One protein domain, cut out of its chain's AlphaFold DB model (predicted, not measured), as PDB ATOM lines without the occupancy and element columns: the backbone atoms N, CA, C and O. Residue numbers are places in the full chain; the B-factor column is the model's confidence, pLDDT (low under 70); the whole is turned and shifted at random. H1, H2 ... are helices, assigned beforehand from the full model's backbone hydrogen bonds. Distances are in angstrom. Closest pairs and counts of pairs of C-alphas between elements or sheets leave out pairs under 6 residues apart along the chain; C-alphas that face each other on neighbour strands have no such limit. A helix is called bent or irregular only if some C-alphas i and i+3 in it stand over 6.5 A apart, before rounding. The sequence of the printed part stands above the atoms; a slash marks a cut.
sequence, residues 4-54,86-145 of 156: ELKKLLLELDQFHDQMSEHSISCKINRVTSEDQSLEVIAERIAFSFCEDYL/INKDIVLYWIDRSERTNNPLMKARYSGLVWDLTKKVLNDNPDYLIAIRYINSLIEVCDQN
ATOM      1  N   GLU A   4     -43.694   9.796  43.157       94.62
ATOM      2  CA  GLU A   4     -42.427   9.663  42.429       94.62
ATOM      3  C   GLU A   4     -42.103   8.193  42.160       94.62
ATOM      4  O   GLU A   4     -41.753   7.838  41.036       94.62
ATOM      5  N   LEU A   5     -42.325   7.310  43.144       95.62
ATOM      6  CA  LEU A   5     -42.204   5.866  42.926       95.62
ATOM      7  C   LEU A   5     -43.174   5.401  41.836       95.62
ATOM      8  O   LEU A   5     -42.766   4.721  40.904       95.62
ATOM      9  N   LYS A   6     -44.449   5.803  41.902       95.50
ATOM     10  CA  LYS A   6     -45.443   5.436  40.884       95.50
ATOM     11  C   LYS A   6     -44.999   5.853  39.485       95.50
ATOM     12  O   LYS A   6     -45.146   5.074  38.547       95.50
ATOM     13  N   LYS A   7     -44.483   7.074  39.347       96.50
ATOM     14  CA  LYS A   7     -43.972   7.593  38.080       96.50
ATOM     15  C   LYS A   7     -42.782   6.768  37.585       96.50
ATOM     16  O   LYS A   7     -42.810   6.326  36.445       96.50
ATOM     17  N   LEU A   8     -41.805   6.491  38.451       96.69
ATOM     18  CA  LEU A   8     -40.648   5.660  38.115       96.69
ATOM     19  C   LEU A   8     -41.064   4.258  37.650       96.69
ATOM     20  O   LEU A   8     -40.549   3.768  36.653       96.69
ATOM     21  N   LEU A   9     -42.002   3.612  38.347       96.12
ATOM     22  CA  LEU A   9     -42.465   2.273  37.976       96.12
ATOM     23  C   LEU A   9     -43.133   2.266  36.591       96.12
ATOM     24  O   LEU A   9     -42.887   1.355  35.808       96.12
ATOM     25  N   LEU A  10     -43.906   3.307  36.258       95.88
ATOM     26  CA  LEU A  10     -44.485   3.471  34.920       95.88
ATOM     27  C   LEU A  10     -43.416   3.701  33.842       95.88
ATOM     28  O   LEU A  10     -43.554   3.191  32.735       95.88
ATOM     29  N   GLU A  11     -42.359   4.453  34.152       95.81
ATOM     30  CA  GLU A  11     -41.223   4.644  33.243       95.81
ATOM     31  C   GLU A  11     -40.474   3.324  33.001       95.81
ATOM     32  O   GLU A  11     -40.127   3.014  31.864       95.81
ATOM     33  N   LEU A  12     -40.263   2.519  34.049       94.94
ATOM     34  CA  LEU A  12     -39.619   1.205  33.948       94.94
ATOM     35  C   LEU A  12     -40.461   0.194  33.157       94.94
ATOM     36  O   LEU A  12     -39.892  -0.634  32.451       94.94
ATOM     37  N   ASP A  13     -41.793   0.280  33.226       93.94
ATOM     38  CA  ASP A  13     -42.708  -0.551  32.428       93.94
ATOM     39  C   ASP A  13     -42.655  -0.242  30.921       93.94
ATOM     40  O   ASP A  13     -43.056  -1.079  30.115       93.94
ATOM     41  N   GLN A  14     -42.176   0.944  30.533       89.94
ATOM     42  CA  GLN A  14     -41.997   1.350  29.131       89.94
ATOM     43  C   GLN A  14     -40.553   1.193  28.640       89.94
ATOM     44  O   GLN A  14     -40.248   1.516  27.491       89.94
ATOM     45  N   PHE A  15     -39.645   0.748  29.509       84.12
ATOM     46  CA  PHE A  15     -38.231   0.658  29.190       84.12
ATOM     47  C   PHE A  15     -37.921  -0.660  28.475       84.12
ATOM     48  O   PHE A  15     -38.178  -1.734  29.014       84.12
ATOM     49  N   HIS A  16     -37.341  -0.564  27.278       78.56
ATOM     50  CA  HIS A  16     -37.009  -1.717  26.429       78.56
ATOM     51  C   HIS A  16     -35.504  -1.907  26.211       78.56
ATOM     52  O   HIS A  16     -35.104  -2.879  25.577       78.56
ATOM     53  N   ASP A  17     -34.672  -0.995  26.717       85.62
ATOM     54  CA  ASP A  17     -33.223  -1.142  26.620       85.62
ATOM     55  C   ASP A  17     -32.692  -2.055  27.731       85.62
ATOM     56  O   ASP A  17     -33.381  -2.399  28.699       85.62
ATOM     57  N   GLN A  18     -31.421  -2.415  27.603       88.62
ATOM     58  CA  GLN A  18     -30.735  -3.223  28.594       88.62
ATOM     59  C   GLN A  18     -30.664  -2.523  29.955       88.62
ATOM     60  O   GLN A  18     -30.388  -1.324  30.043       88.62
ATOM     61  N   MET A  19     -30.886  -3.281  31.028       90.25
ATOM     62  CA  MET A  19     -30.823  -2.772  32.394       90.25
ATOM     63  C   MET A  19     -30.301  -3.831  33.365       90.25
ATOM     64  O   MET A  19     -30.531  -5.029  33.203       90.25
ATOM     65  N   SER A  20     -29.604  -3.379  34.401       91.12
ATOM     66  CA  SER A  20     -29.253  -4.184  35.569       91.12
ATOM     67  C   SER A  20     -30.223  -3.954  36.732       91.12
ATOM     68  O   SER A  20     -30.720  -2.846  36.953       91.12
ATOM     69  N   GLU A  21     -30.429  -4.980  37.559       91.44
ATOM     70  CA  GLU A  21     -31.171  -4.842  38.821       91.44
ATOM     71  C   GLU A  21     -30.557  -3.778  39.740       91.44
ATOM     72  O   GLU A  21     -31.275  -3.057  40.431       91.44
ATOM     73  N   HIS A  22     -29.228  -3.629  39.704       92.12
ATOM     74  CA  HIS A  22     -28.523  -2.575  40.426       92.12
ATOM     75  C   HIS A  22     -28.973  -1.174  39.979       92.12
ATOM     76  O   HIS A  22     -29.231  -0.312  40.819       92.12
ATOM     77  N   SER A  23     -29.132  -0.951  38.669       93.81
ATOM     78  CA  SER A  23     -29.662   0.306  38.127       93.81
ATOM     79  C   SER A  23     -31.093   0.573  38.610       93.81
ATOM     80  O   SER A  23     -31.393   1.684  39.059       93.81
ATOM     81  N   ILE A  24     -31.958  -0.449  38.617       95.31
ATOM     82  CA  ILE A  24     -33.327  -0.359  39.160       95.31
ATOM     83  C   ILE A  24     -33.290   0.020  40.646       95.31
ATOM     84  O   ILE A  24     -33.934   0.987  41.056       95.31
ATOM     85  N   SER A  25     -32.477  -0.682  41.437       95.62
ATOM     86  CA  SER A  25     -32.286  -0.431  42.869       95.62
ATOM     87  C   SER A  25     -31.841   1.008  43.146       95.62
ATOM     88  O   SER A  25     -32.425   1.703  43.982       95.62
ATOM     89  N   CYS A  26     -30.855   1.508  42.396       95.25
ATOM     90  CA  CYS A  26     -30.382   2.887  42.495       95.25
ATOM     91  C   CYS A  26     -31.488   3.905  42.175       95.25
ATOM     92  O   CYS A  26     -31.649   4.885  42.908       95.25
ATOM     93  N   LYS A  27     -32.278   3.674  41.117       96.06
ATOM     94  CA  LYS A  27     -33.408   4.545  40.751       96.06
ATOM     95  C   LYS A  27     -34.488   4.566  41.836       96.06
ATOM     96  O   LYS A  27     -34.923   5.650  42.218       96.06
ATOM     97  N   ILE A  28     -34.871   3.401  42.369       96.44
ATOM     98  CA  ILE A  28     -35.870   3.289  43.445       96.44
ATOM     99  C   ILE A  28     -35.379   4.023  44.693       96.44
ATOM    100  O   ILE A  28     -36.077   4.897  45.204       96.44
ATOM    101  N   ASN A  29     -34.163   3.735  45.165       94.75
ATOM    102  CA  ASN A  29     -33.625   4.352  46.380       94.75
ATOM    103  C   ASN A  29     -33.512   5.881  46.258       94.75
ATOM    104  O   ASN A  29     -33.770   6.595  47.226       94.75
ATOM    105  N   ARG A  30     -33.190   6.398  45.064       95.56
ATOM    106  CA  ARG A  30     -33.094   7.842  44.810       95.56
ATOM    107  C   ARG A  30     -34.421   8.579  45.001       95.56
ATOM    108  O   ARG A  30     -34.404   9.712  45.469       95.56
ATOM    109  N   VAL A  31     -35.546   7.969  44.626       95.69
ATOM    110  CA  VAL A  31     -36.872   8.617  44.696       95.69
ATOM    111  C   VAL A  31     -37.645   8.283  45.976       95.69
ATOM    112  O   VAL A  31     -38.750   8.783  46.172       95.69
ATOM    113  N   THR A  32     -37.080   7.447  46.855       94.25
ATOM    114  CA  THR A  32     -37.776   6.907  48.037       94.25
ATOM    115  C   THR A  32     -36.990   7.009  49.350       94.25
ATOM    116  O   THR A  32     -37.377   6.393  50.339       94.25
ATOM    117  N   SER A  33     -35.900   7.782  49.398       84.50
ATOM    118  CA  SER A  33     -34.940   7.785  50.517       84.50
ATOM    119  C   SER A  33     -35.549   7.989  51.913       84.50
ATOM    120  O   SER A  33     -35.056   7.405  52.876       84.50
ATOM    121  N   GLU A  34     -36.612   8.787  52.032       88.19
ATOM    122  CA  GLU A  34     -37.262   9.117  53.313       88.19
ATOM    123  C   GLU A  34     -38.596   8.385  53.535       88.19
ATOM    124  O   GLU A  34     -39.159   8.433  54.627       88.19
ATOM    125  N   ASP A  35     -39.105   7.688  52.521       91.56
ATOM    126  CA  ASP A  35     -40.420   7.056  52.565       91.56
ATOM    127  C   ASP A  35     -40.317   5.640  53.153       91.56
ATOM    128  O   ASP A  35     -39.487   4.827  52.745       91.56
ATOM    129  N   GLN A  36     -41.153   5.360  54.152       92.06
ATOM    130  CA  GLN A  36     -41.210   4.083  54.875       92.06
ATOM    131  C   GLN A  36     -42.559   3.376  54.683       92.06
ATOM    132  O   GLN A  36     -42.931   2.505  55.469       92.06
ATOM    133  N   SER A  37     -43.331   3.770  53.667       95.25
ATOM    134  CA  SER A  37     -44.544   3.054  53.280       95.25
ATOM    135  C   SER A  37     -44.224   1.624  52.854       95.25
ATOM    136  O   SER A  37     -43.129   1.317  52.374       95.25
ATOM    137  N   LEU A  38     -45.207   0.739  53.021       95.88
ATOM    138  CA  LEU A  38     -45.061  -0.680  52.722       95.88
ATOM    139  C   LEU A  38     -44.609  -0.912  51.279       95.88
ATOM    140  O   LEU A  38     -43.707  -1.706  51.043       95.88
ATOM    141  N   GLU A  39     -45.203  -0.192  50.328       96.19
ATOM    142  CA  GLU A  39     -44.876  -0.315  48.909       96.19
ATOM    143  C   GLU A  39     -43.428   0.092  48.630       96.19
ATOM    144  O   GLU A  39     -42.728  -0.578  47.879       96.19
ATOM    145  N   VAL A  40     -42.948   1.160  49.271       96.12
ATOM    146  CA  VAL A  40     -41.560   1.605  49.129       96.12
ATOM    147  C   VAL A  40     -40.592   0.585  49.712       96.12
ATOM    148  O   VAL A  40     -39.596   0.253  49.070       96.12
ATOM    149  N   ILE A  41     -40.877   0.070  50.907       95.69
ATOM    150  CA  ILE A  41     -40.045  -0.959  51.536       95.69
ATOM    151  C   ILE A  41     -40.014  -2.209  50.651       95.69
ATOM    152  O   ILE A  41     -38.932  -2.719  50.370       95.69
ATOM    153  N   ALA A  42     -41.169  -2.660  50.158       97.50
ATOM    154  CA  ALA A  42     -41.274  -3.823  49.284       97.50
ATOM    155  C   ALA A  42     -40.445  -3.667  48.002       97.50
ATOM    156  O   ALA A  42     -39.730  -4.594  47.623       97.50
ATOM    157  N   GLU A  43     -40.511  -2.503  47.352       97.50
ATOM    158  CA  GLU A  43     -39.735  -2.207  46.144       97.50
ATOM    159  C   GLU A  43     -38.231  -2.151  46.434       97.50
ATOM    160  O   GLU A  43     -37.428  -2.766  45.735       97.50
ATOM    161  N   ARG A  44     -37.825  -1.471  47.511       95.88
ATOM    162  CA  ARG A  44     -36.408  -1.353  47.878       95.88
ATOM    163  C   ARG A  44     -35.791  -2.704  48.210       95.88
ATOM    164  O   ARG A  44     -34.722  -3.025  47.689       95.88
ATOM    165  N   ILE A  45     -36.437  -3.499  49.066       95.69
ATOM    166  CA  ILE A  45     -35.853  -4.775  49.491       95.69
ATOM    167  C   ILE A  45     -35.870  -5.802  48.353       95.69
ATOM    168  O   ILE A  45     -34.907  -6.555  48.237       95.69
ATOM    169  N   ALA A  46     -36.866  -5.768  47.452       97.50
ATOM    170  CA  ALA A  46     -36.897  -6.646  46.281       97.50
ATOM    171  C   ALA A  46     -35.602  -6.557  45.466       97.50
ATOM    172  O   ALA A  46     -35.013  -7.585  45.153       97.50
ATOM    173  N   PHE A  47     -35.103  -5.349  45.199       96.69
ATOM    174  CA  PHE A  47     -33.874  -5.115  44.425       96.69
ATOM    175  C   PHE A  47     -32.620  -4.928  45.296       96.69
ATOM    176  O   PHE A  47     -31.628  -4.350  44.850       96.69
ATOM    177  N   SER A  48     -32.661  -5.389  46.547       94.25
ATOM    178  CA  SER A  48     -31.505  -5.365  47.453       94.25
ATOM    179  C   SER A  48     -31.020  -6.761  47.858       94.25
ATOM    180  O   SER A  48     -29.931  -6.878  48.409       94.25
ATOM    181  N   PHE A  49     -31.794  -7.819  47.593       93.88
ATOM    182  CA  PHE A  49     -31.336  -9.199  47.785       93.88
ATOM    183  C   PHE A  49     -30.341  -9.638  46.704       93.88
ATOM    184  O   PHE A  49     -30.356  -9.130  45.581       93.88
ATOM    185  N   CYS A  50     -29.499 -10.611  47.036       91.31
ATOM    186  CA  CYS A  50     -28.585 -11.256  46.101       91.31
ATOM    187  C   CYS A  50     -29.141 -12.608  45.656       91.31
ATOM    188  O   CYS A  50     -29.693 -13.347  46.469       91.31
ATOM    189  N   GLU A  51     -28.969 -12.919  44.377       90.81
ATOM    190  CA  GLU A  51     -29.238 -14.237  43.803       90.81
ATOM    191  C   GLU A  51     -28.075 -15.208  44.028       90.81
ATOM    192  O   GLU A  51     -26.959 -14.778  44.328       90.81
ATOM    193  N   ASP A  52     -28.338 -16.509  43.847       87.94
ATOM    194  CA  ASP A  52     -27.355 -17.591  43.996       87.94
ATOM    195  C   ASP A  52     -26.619 -17.519  45.344       87.94
ATOM    196  O   ASP A  52     -25.390 -17.548  45.431       87.94
ATOM    197  N   TYR A  53     -27.382 -17.349  46.427       86.38
ATOM    198  CA  TYR A  53     -26.814 -17.145  47.751       86.38
ATOM    199  C   TYR A  53     -26.315 -18.465  48.366       86.38
ATOM    200  O   TYR A  53     -27.081 -19.277  48.889       86.38
ATOM    201  N   LEU A  54     -24.996 -18.686  48.314       71.75
ATOM    202  CA  LEU A  54     -24.369 -19.975  48.646       71.75
ATOM    203  C   LEU A  54     -23.952 -20.158  50.120       71.75
ATOM    204  O   LEU A  54     -23.609 -21.281  50.506       71.75
ATOM    205  N   ILE A  86     -39.700  -9.129  55.598       95.56
ATOM    206  CA  ILE A  86     -40.673  -9.737  54.699       95.56
ATOM    207  C   ILE A  86     -41.809 -10.315  55.539       95.56
ATOM    208  O   ILE A  86     -41.604 -11.100  56.460       95.56
ATOM    209  N   ASN A  87     -43.032  -9.931  55.200       95.94
ATOM    210  CA  ASN A  87     -44.251 -10.455  55.799       95.94
ATOM    211  C   ASN A  87     -45.283 -10.755  54.702       95.94
ATOM    212  O   ASN A  87     -45.004 -10.618  53.508       95.94
ATOM    213  N   LYS A  88     -46.491 -11.163  55.102       97.56
ATOM    214  CA  LYS A  88     -47.561 -11.515  54.160       97.56
ATOM    215  C   LYS A  88     -47.917 -10.367  53.215       97.56
ATOM    216  O   LYS A  88     -48.150 -10.616  52.038       97.56
ATOM    217  N   ASP A  89     -47.930  -9.135  53.706       98.19
ATOM    218  CA  ASP A  89     -48.321  -7.970  52.916       98.19
ATOM    219  C   ASP A  89     -47.260  -7.623  51.861       98.19
ATOM    220  O   ASP A  89     -47.610  -7.294  50.731       98.19
ATOM    221  N   ILE A  90     -45.970  -7.787  52.181       98.31
ATOM    222  CA  ILE A  90     -44.872  -7.668  51.208       98.31
ATOM    223  C   ILE A  90     -44.984  -8.744  50.120       98.31
ATOM    224  O   ILE A  90     -44.877  -8.435  48.934       98.31
ATOM    225  N   VAL A  91     -45.246 -10.000  50.502       98.38
ATOM    226  CA  VAL A  91     -45.422 -11.099  49.537       98.38
ATOM    227  C   VAL A  91     -46.619 -10.831  48.621       98.38
ATOM    228  O   VAL A  91     -46.498 -10.955  47.405       98.38
ATOM    229  N   LEU A  92     -47.759 -10.406  49.177       98.19
ATOM    230  CA  LEU A  92     -48.945 -10.039  48.395       98.19
ATOM    231  C   LEU A  92     -48.680  -8.849  47.466       98.19
ATOM    232  O   LEU A  92     -49.146  -8.851  46.328       98.19
ATOM    233  N   TYR A  93     -47.907  -7.863  47.923       98.50
ATOM    234  CA  TYR A  93     -47.489  -6.742  47.092       98.50
ATOM    235  C   TYR A  93     -46.649  -7.210  45.897       98.50
ATOM    236  O   TYR A  93     -46.923  -6.814  44.767       98.50
ATOM    237  N   TRP A  94     -45.671  -8.096  46.102       98.62
ATOM    238  CA  TRP A  94     -44.874  -8.645  44.998       98.62
ATOM    239  C   TRP A  94     -45.687  -9.509  44.038       98.62
ATOM    240  O   TRP A  94     -45.458  -9.436  42.830       98.62
ATOM    241  N   ILE A  95     -46.670 -10.268  44.535       98.31
ATOM    242  CA  ILE A  95     -47.618 -10.985  43.675       98.31
ATOM    243  C   ILE A  95     -48.345  -9.985  42.768       98.31
ATOM    244  O   ILE A  95     -48.246 -10.114  41.549       98.31
ATOM    245  N   ASP A  96     -48.978  -8.950  43.328       97.94
ATOM    246  CA  ASP A  96     -49.687  -7.922  42.548       97.94
ATOM    247  C   ASP A  96     -48.758  -7.206  41.552       97.94
ATOM    248  O   ASP A  96     -49.097  -7.021  40.381       97.94
ATOM    249  N   ARG A  97     -47.535  -6.860  41.971       97.31
ATOM    250  CA  ARG A  97     -46.555  -6.206  41.093       97.31
ATOM    251  C   ARG A  97     -46.113  -7.095  39.942       97.31
ATOM    252  O   ARG A  97     -46.027  -6.595  38.821       97.31
ATOM    253  N   SER A  98     -45.904  -8.389  40.182       97.38
ATOM    254  CA  SER A  98     -45.572  -9.355  39.128       97.38
ATOM    255  C   SER A  98     -46.694  -9.523  38.092       97.38
ATOM    256  O   SER A  98     -46.425  -9.887  36.950       97.38
ATOM    257  N   GLU A  99     -47.946  -9.229  38.451       96.25
ATOM    258  CA  GLU A  99     -49.090  -9.276  37.525       96.25
ATOM    259  C   GLU A  99     -49.223  -8.013  36.690       96.25
ATOM    260  O   GLU A  99     -49.613  -8.079  35.525       96.25
ATOM    261  N   ARG A 100     -48.913  -6.864  37.287       95.62
ATOM    262  CA  ARG A 100     -49.160  -5.558  36.672       95.62
ATOM    263  C   ARG A 100     -47.999  -5.032  35.846       95.62
ATOM    264  O   ARG A 100     -48.237  -4.235  34.945       95.62
ATOM    265  N   THR A 101     -46.766  -5.403  36.184       96.12
ATOM    266  CA  THR A 101     -45.588  -4.890  35.480       96.12
ATOM    267  C   THR A 101     -45.483  -5.491  34.079       96.12
ATOM    268  O   THR A 101     -45.647  -6.699  33.877       96.12
ATOM    269  N   ASN A 102     -45.180  -4.634  33.109       94.81
ATOM    270  CA  ASN A 102     -44.858  -5.050  31.748       94.81
ATOM    271  C   ASN A 102     -43.359  -5.300  31.572       94.81
ATOM    272  O   ASN A 102     -42.975  -5.919  30.589       94.81
ATOM    273  N   ASN A 103     -42.524  -4.872  32.524       95.62
ATOM    274  CA  ASN A 103     -41.084  -5.083  32.479       95.62
ATOM    275  C   ASN A 103     -40.721  -6.550  32.823       95.62
ATOM    276  O   ASN A 103     -40.948  -6.977  33.963       95.62
ATOM    277  N   PRO A 104     -40.131  -7.328  31.890       95.62
ATOM    278  CA  PRO A 104     -39.824  -8.741  32.125       95.62
ATOM    279  C   PRO A 104     -38.798  -8.976  33.243       95.62
ATOM    280  O   PRO A 104     -38.957  -9.921  34.015       95.62
ATOM    281  N   LEU A 105     -37.799  -8.094  33.399       95.00
ATOM    282  CA  LEU A 105     -36.805  -8.186  34.481       95.00
ATOM    283  C   LEU A 105     -37.475  -8.042  35.847       95.00
ATOM    284  O   LEU A 105     -37.260  -8.849  36.749       95.00
ATOM    285  N   MET A 106     -38.339  -7.036  35.994       97.19
ATOM    286  CA  MET A 106     -39.061  -6.811  37.247       97.19
ATOM    287  C   MET A 106     -40.028  -7.960  37.538       97.19
ATOM    288  O   MET A 106     -40.106  -8.440  38.669       97.19
ATOM    289  N   LYS A 107     -40.727  -8.455  36.510       97.56
ATOM    290  CA  LYS A 107     -41.627  -9.605  36.630       97.56
ATOM    291  C   LYS A 107     -40.891 -10.857  37.097       97.56
ATOM    292  O   LYS A 107     -41.372 -11.527  38.015       97.56
ATOM    293  N   ALA A 108     -39.730 -11.143  36.504       96.88
ATOM    294  CA  ALA A 108     -38.867 -12.239  36.917       96.88
ATOM    295  C   ALA A 108     -38.440 -12.061  38.377       96.88
ATOM    296  O   ALA A 108     -38.619 -12.975  39.179       96.88
ATOM    297  N   ARG A 109     -37.992 -10.858  38.750       97.75
ATOM    298  CA  ARG A 109     -37.532 -10.565  40.106       97.75
ATOM    299  C   ARG A 109     -38.605 -10.797  41.168       97.75
ATOM    300  O   ARG A 109     -38.377 -11.548  42.113       97.75
ATOM    301  N   TYR A 110     -39.788 -10.200  41.016       98.56
ATOM    302  CA  TYR A 110     -40.867 -10.381  41.994       98.56
ATOM    303  C   TYR A 110     -41.346 -11.834  42.055       98.56
ATOM    304  O   TYR A 110     -41.546 -12.368  43.144       98.56
ATOM    305  N   SER A 111     -41.508 -12.489  40.901       98.50
ATOM    306  CA  SER A 111     -41.985 -13.876  40.855       98.50
ATOM    307  C   SER A 111     -40.979 -14.834  41.498       98.50
ATOM    308  O   SER A 111     -41.383 -15.717  42.249       98.50
ATOM    309  N   GLY A 112     -39.679 -14.628  41.265       98.00
ATOM    310  CA  GLY A 112     -38.609 -15.397  41.897       98.00
ATOM    311  C   GLY A 112     -38.610 -15.239  43.418       98.00
ATOM    312  O   GLY A 112     -38.610 -16.238  44.133       98.00
ATOM    313  N   LEU A 113     -38.696 -14.002  43.918       98.06
ATOM    314  CA  LEU A 113     -38.758 -13.728  45.359       98.06
ATOM    315  C   LEU A 113     -39.979 -14.376  46.018       98.06
ATOM    316  O   LEU A 113     -39.857 -14.991  47.076       98.06
ATOM    317  N   VAL A 114     -41.157 -14.266  45.395       98.44
ATOM    318  CA  VAL A 114     -42.376 -14.915  45.901       98.44
ATOM    319  C   VAL A 114     -42.205 -16.432  45.902       98.44
ATOM    320  O   VAL A 114     -42.522 -17.072  46.904       98.44
ATOM    321  N   TRP A 115     -41.693 -17.018  44.820       98.12
ATOM    322  CA  TRP A 115     -41.495 -18.463  44.721       98.12
ATOM    323  C   TRP A 115     -40.550 -19.001  45.805       98.12
ATOM    324  O   TRP A 115     -40.850 -19.994  46.462       98.12
ATOM    325  N   ASP A 116     -39.430 -18.322  46.021       96.56
ATOM    326  CA  ASP A 116     -38.359 -18.795  46.891       96.56
ATOM    327  C   ASP A 116     -38.623 -18.501  48.380       96.56
ATOM    328  O   ASP A 116     -38.431 -19.357  49.246       96.56
ATOM    329  N   LEU A 117     -39.132 -17.306  48.705       96.19
ATOM    330  CA  LEU A 117     -39.206 -16.837  50.094       96.19
ATOM    331  C   LEU A 117     -40.540 -17.146  50.788       96.19
ATOM    332  O   LEU A 117     -40.578 -17.196  52.020       96.19
ATOM    333  N   THR A 118     -41.629 -17.406  50.052       96.94
ATOM    334  CA  THR A 118     -42.966 -17.625  50.651       96.94
ATOM    335  C   THR A 118     -42.964 -18.765  51.667       96.94
ATOM    336  O   THR A 118     -43.470 -18.598  52.782       96.94
ATOM    337  N   LYS A 119     -42.320 -19.896  51.345       95.12
ATOM    338  CA  LYS A 119     -42.245 -21.035  52.267       95.12
ATOM    339  C   LYS A 119     -41.479 -20.710  53.533       95.12
ATOM    340  O   LYS A 119     -41.891 -21.115  54.619       95.12
ATOM    341  N   LYS A 120     -40.388 -19.964  53.401       93.44
ATOM    342  CA  LYS A 120     -39.539 -19.599  54.529       93.44
ATOM    343  C   LYS A 120     -40.219 -18.590  55.454       93.44
ATOM    344  O   LYS A 120     -40.131 -18.737  56.670       93.44
ATOM    345  N   VAL A 121     -40.893 -17.593  54.884       95.19
ATOM    346  CA  VAL A 121     -41.444 -16.447  55.622       95.19
ATOM    347  C   VAL A 121     -42.849 -16.722  56.161       95.19
ATOM    348  O   VAL A 121     -43.167 -16.324  57.277       95.19
ATOM    349  N   LEU A 122     -43.700 -17.408  55.391       95.44
ATOM    350  CA  LEU A 122     -45.115 -17.617  55.732       95.44
ATOM    351  C   LEU A 122     -45.441 -19.057  56.144       95.44
ATOM    352  O   LEU A 122     -46.572 -19.335  56.535       95.44
ATOM    353  N   ASN A 123     -44.470 -19.975  56.053       95.31
ATOM    354  CA  ASN A 123     -44.676 -21.420  56.199       95.31
ATOM    355  C   ASN A 123     -45.725 -22.003  55.223       95.31
ATOM    356  O   ASN A 123     -46.216 -23.116  55.421       95.31
ATOM    357  N   ASP A 124     -46.011 -21.292  54.133       94.44
ATOM    358  CA  ASP A 124     -46.997 -21.655  53.114       94.44
ATOM    359  C   ASP A 124     -46.326 -21.910  51.759       94.44
ATOM    360  O   ASP A 124     -45.193 -21.493  51.539       94.44
ATOM    361  N   ASN A 125     -46.984 -22.619  50.849       93.75
ATOM    362  CA  ASN A 125     -46.442 -22.824  49.510       93.75
ATOM    363  C   ASN A 125     -46.961 -21.732  48.561       93.75
ATOM    364  O   ASN A 125     -48.162 -21.462  48.559       93.75
ATOM    365  N   PRO A 126     -46.096 -21.121  47.733       94.38
ATOM    366  CA  PRO A 126     -46.556 -20.223  46.680       94.38
ATOM    367  C   PRO A 126     -47.410 -20.991  45.660       94.38
ATOM    368  O   PRO A 126     -47.210 -22.187  45.432       94.38
ATOM    369  N   ASP A 127     -48.345 -20.293  45.012       95.50
ATOM    370  CA  ASP A 127     -49.109 -20.853  43.894       95.50
ATOM    371  C   ASP A 127     -48.149 -21.268  42.762       95.50
ATOM    372  O   ASP A 127     -47.227 -20.527  42.411       95.50
ATOM    373  N   TYR A 128     -48.364 -22.443  42.164       96.31
ATOM    374  CA  TYR A 128     -47.550 -22.940  41.050       96.31
ATOM    375  C   TYR A 128     -47.562 -21.992  39.840       96.31
ATOM    376  O   TYR A 128     -46.608 -21.972  39.059       96.31
ATOM    377  N   LEU A 129     -48.604 -21.165  39.692       97.31
ATOM    378  CA  LEU A 129     -48.670 -20.126  38.668       97.31
ATOM    379  C   LEU A 129     -47.545 -19.086  38.813       97.31
ATOM    380  O   LEU A 129     -47.104 -18.534  37.803       97.31
ATOM    381  N   ILE A 130     -47.032 -18.856  40.028       98.19
ATOM    382  CA  ILE A 130     -45.871 -17.985  40.261       98.19
ATOM    383  C   ILE A 130     -44.611 -18.578  39.623       98.19
ATOM    384  O   ILE A 130     -43.865 -17.844  38.976       98.19
ATOM    385  N   ALA A 131     -44.396 -19.896  39.721       97.12
ATOM    386  CA  ALA A 131     -43.263 -20.547  39.057       97.12
ATOM    387  C   ALA A 131     -43.352 -20.422  37.533       97.12
ATOM    388  O   ALA A 131     -42.365 -20.090  36.880       97.12
ATOM    389  N   ILE A 132     -44.543 -20.637  36.965       97.94
ATOM    390  CA  ILE A 132     -44.765 -20.480  35.520       97.94
ATOM    391  C   ILE A 132     -44.463 -19.041  35.090       97.94
ATOM    392  O   ILE A 132     -43.771 -18.822  34.096       97.94
ATOM    393  N   ARG A 133     -44.939 -18.050  35.854       97.44
ATOM    394  CA  ARG A 133     -44.671 -16.631  35.592       97.44
ATOM    395  C   ARG A 133     -43.183 -16.314  35.664       97.44
ATOM    396  O   ARG A 133     -42.679 -15.632  34.775       97.44
ATOM    397  N   TYR A 134     -42.487 -16.828  36.675       97.81
ATOM    398  CA  TYR A 134     -41.049 -16.645  36.828       97.81
ATOM    399  C   TYR A 134     -40.283 -17.192  35.618       97.81
ATOM    400  O   TYR A 134     -39.551 -16.443  34.977       97.81
ATOM    401  N   ILE A 135     -40.533 -18.451  35.240       97.00
ATOM    402  CA  ILE A 135     -39.878 -19.113  34.101       97.00
ATOM    403  C   ILE A 135     -40.129 -18.352  32.796       97.00
ATOM    404  O   ILE A 135     -39.184 -18.044  32.075       97.00
ATOM    405  N   ASN A 136     -41.384 -18.006  32.506       97.56
ATOM    406  CA  ASN A 136     -41.719 -17.281  31.280       97.56
ATOM    407  C   ASN A 136     -41.054 -15.901  31.233       97.56
ATOM    408  O   ASN A 136     -40.581 -15.492  30.179       97.56
ATOM    409  N   SER A 137     -40.977 -15.210  32.374       96.44
ATOM    410  CA  SER A 137     -40.322 -13.901  32.452       96.44
ATOM    411  C   SER A 137     -38.818 -14.011  32.216       96.44
ATOM    412  O   SER A 137     -38.256 -13.176  31.519       96.44
ATOM    413  N   LEU A 138     -38.163 -15.051  32.742       94.81
ATOM    414  CA  LEU A 138     -36.744 -15.309  32.474       94.81
ATOM    415  C   LEU A 138     -36.483 -15.594  30.988       94.81
ATOM    416  O   LEU A 138     -35.534 -15.054  30.427       94.81
ATOM    417  N   ILE A 139     -37.334 -16.399  30.343       95.31
ATOM    418  CA  ILE A 139     -37.246 -16.656  28.896       95.31
ATOM    419  C   ILE A 139     -37.401 -15.344  28.119       95.31
ATOM    420  O   ILE A 139     -36.582 -15.045  27.258       95.31
ATOM    421  N   GLU A 140     -38.396 -14.527  28.471       95.00
ATOM    422  CA  GLU A 140     -38.647 -13.238  27.820       95.00
ATOM    423  C   GLU A 140     -37.472 -12.257  27.982       95.00
ATOM    424  O   GLU A 140     -37.099 -11.582  27.022       95.00
ATOM    425  N   VAL A 141     -36.838 -12.216  29.161       93.31
ATOM    426  CA  VAL A 141     -35.610 -11.437  29.405       93.31
ATOM    427  C   VAL A 141     -34.482 -11.864  28.466       93.31
ATOM    428  O   VAL A 141     -33.783 -11.004  27.920       93.31
ATOM    429  N   CYS A 142     -34.301 -13.172  28.267       91.88
ATOM    430  CA  CYS A 142     -33.296 -13.705  27.351       91.88
ATOM    431  C   CYS A 142     -33.627 -13.388  25.886       91.88
ATOM    432  O   CYS A 142     -32.756 -12.904  25.166       91.88
ATOM    433  N   ASP A 143     -34.873 -13.607  25.461       92.69
ATOM    434  CA  ASP A 143     -35.320 -13.379  24.081       92.69
ATOM    435  C   ASP A 143     -35.202 -11.905  23.670       92.69
ATOM    436  O   ASP A 143     -34.836 -11.595  22.535       92.69
ATOM    437  N   GLN A 144     -35.472 -10.985  24.601       91.75
ATOM    438  CA  GLN A 144     -35.359  -9.539  24.384       91.75
ATOM    439  C   GLN A 144     -33.956  -8.984  24.683       91.75
ATOM    440  O   GLN A 144     -33.722  -7.791  24.495       91.75
ATOM    441  N   ASN A 145     -33.012  -9.826  25.121       90.44
ATOM    442  CA  ASN A 145     -31.641  -9.441  25.460       90.44
ATOM    443  C   ASN A 145     -31.570  -8.250  26.441       90.44
ATOM    444  O   ASN A 145     -30.800  -7.313  26.234       90.44
TER     445      ASN A 145
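This is residues 4 to 54 and 86 to 145 of the 156 residues of an uncharacterized protein of Nitrosomonas ureae (UniProt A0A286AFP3). Two groups of three helices, each folded back on itself twice, make this domain: H1, H2 and H3 form one group, and H4, H5 and H6 the other, with H5 between H4 and H6. The groups meet where H3 packs on residues 89 to 94 of H4, about perpendicular to it, while the hairpin of H1 and H2 stays over to one end of the whole. The printed part has 111 residues with six named helices, in the order H1 to H6 along the chain, and no named strand; the class is all helix. The whole is compact, with a radius of gyration of the C-alphas of 13.5 A, and rounded, spanning 36 by 33 by 29 A.

Begin at the first printed residue with H1, residues 4 to 13, and go on to H2, residues 21 to 32. The two are a helical hairpin and touch at a shallow tilt of 26 degrees, opposite ways; look at Glu 4 and Val 31, whose C-alphas are the closest, 6.1 A apart. H2 touches H1 with residues 27 to 32 alone. Next comes H3, residues 38 to 46, which makes a helical hairpin with H2 at a shallow tilt of 27 degrees; the closest C-alphas are those of Ile 28 and Arg 44, 6.4 A apart. H1 and H3 are close but not clearly touching, with the C-alphas of Leu 5 and Val 40 closest at 7.6 A. Past the cut, find H4, residues 88 to 100: H3 touches it about perpendicular, at 78 degrees, and the closest C-alphas are those of Ala 42 and Ile 90, 5.6 A apart. H5, residues 104 to 122, touches H4 opposite ways at a shallow tilt of 23 degrees, a helical hairpin whose closest C-alphas are those of Ser 98 and Lys 107, 4.7 A apart. H5 and H3 only just touch, with 3 pairs of C-alphas within 8 A; those of Ala 46 and Tyr 110 are closest, at 6.9 A. H5 and H1 are near each other. H6, residues 128 to 143, makes a helical hairpin with H5 at a shallow tilt of 30 degrees; the C-alphas of Ala 108 and Tyr 134 are closest, at 4.9 A. H6 is apart from H1, H2 and H3. In H1, H2, H3, H4 and H6 every O i to N i+4 pair is within hydrogen-bond range; in H5, 13 of 15 are.

Find C-alpha 4 at (-42.427, 9.663, 42.429); from there H1 runs to residue 13. H2 runs from residue 21 to 32, and H3 from 38 to 46. H4 starts at C-alpha 88, at (-47.561, -11.515, 54.160), and is 18.5 A long from first to last C-alpha. H5, residues 104 to 122, is the longest helix by residues, at 25.8 A; it has a kink of 38 degrees near residue 116 and is irregular, with C-alphas 116 and 119 standing 7.0 A apart. H6 spans 23.0 A and ends at C-alpha 143, at (-35.320, -13.379, 24.081).

Look at Asp 17 and Asn 123 for the two C-alphas farthest apart, at 37.6 A. Residues 55 to 85 are not printed, and C-alphas 54 and 86 are 20.2 A apart across this cut, which falls in the link from H3 to H4. Of the links that are printed whole, H1 to H2 is short and the others are tight. The mean pLDDT of the printed part is 94.7, and no printed residue is under 70.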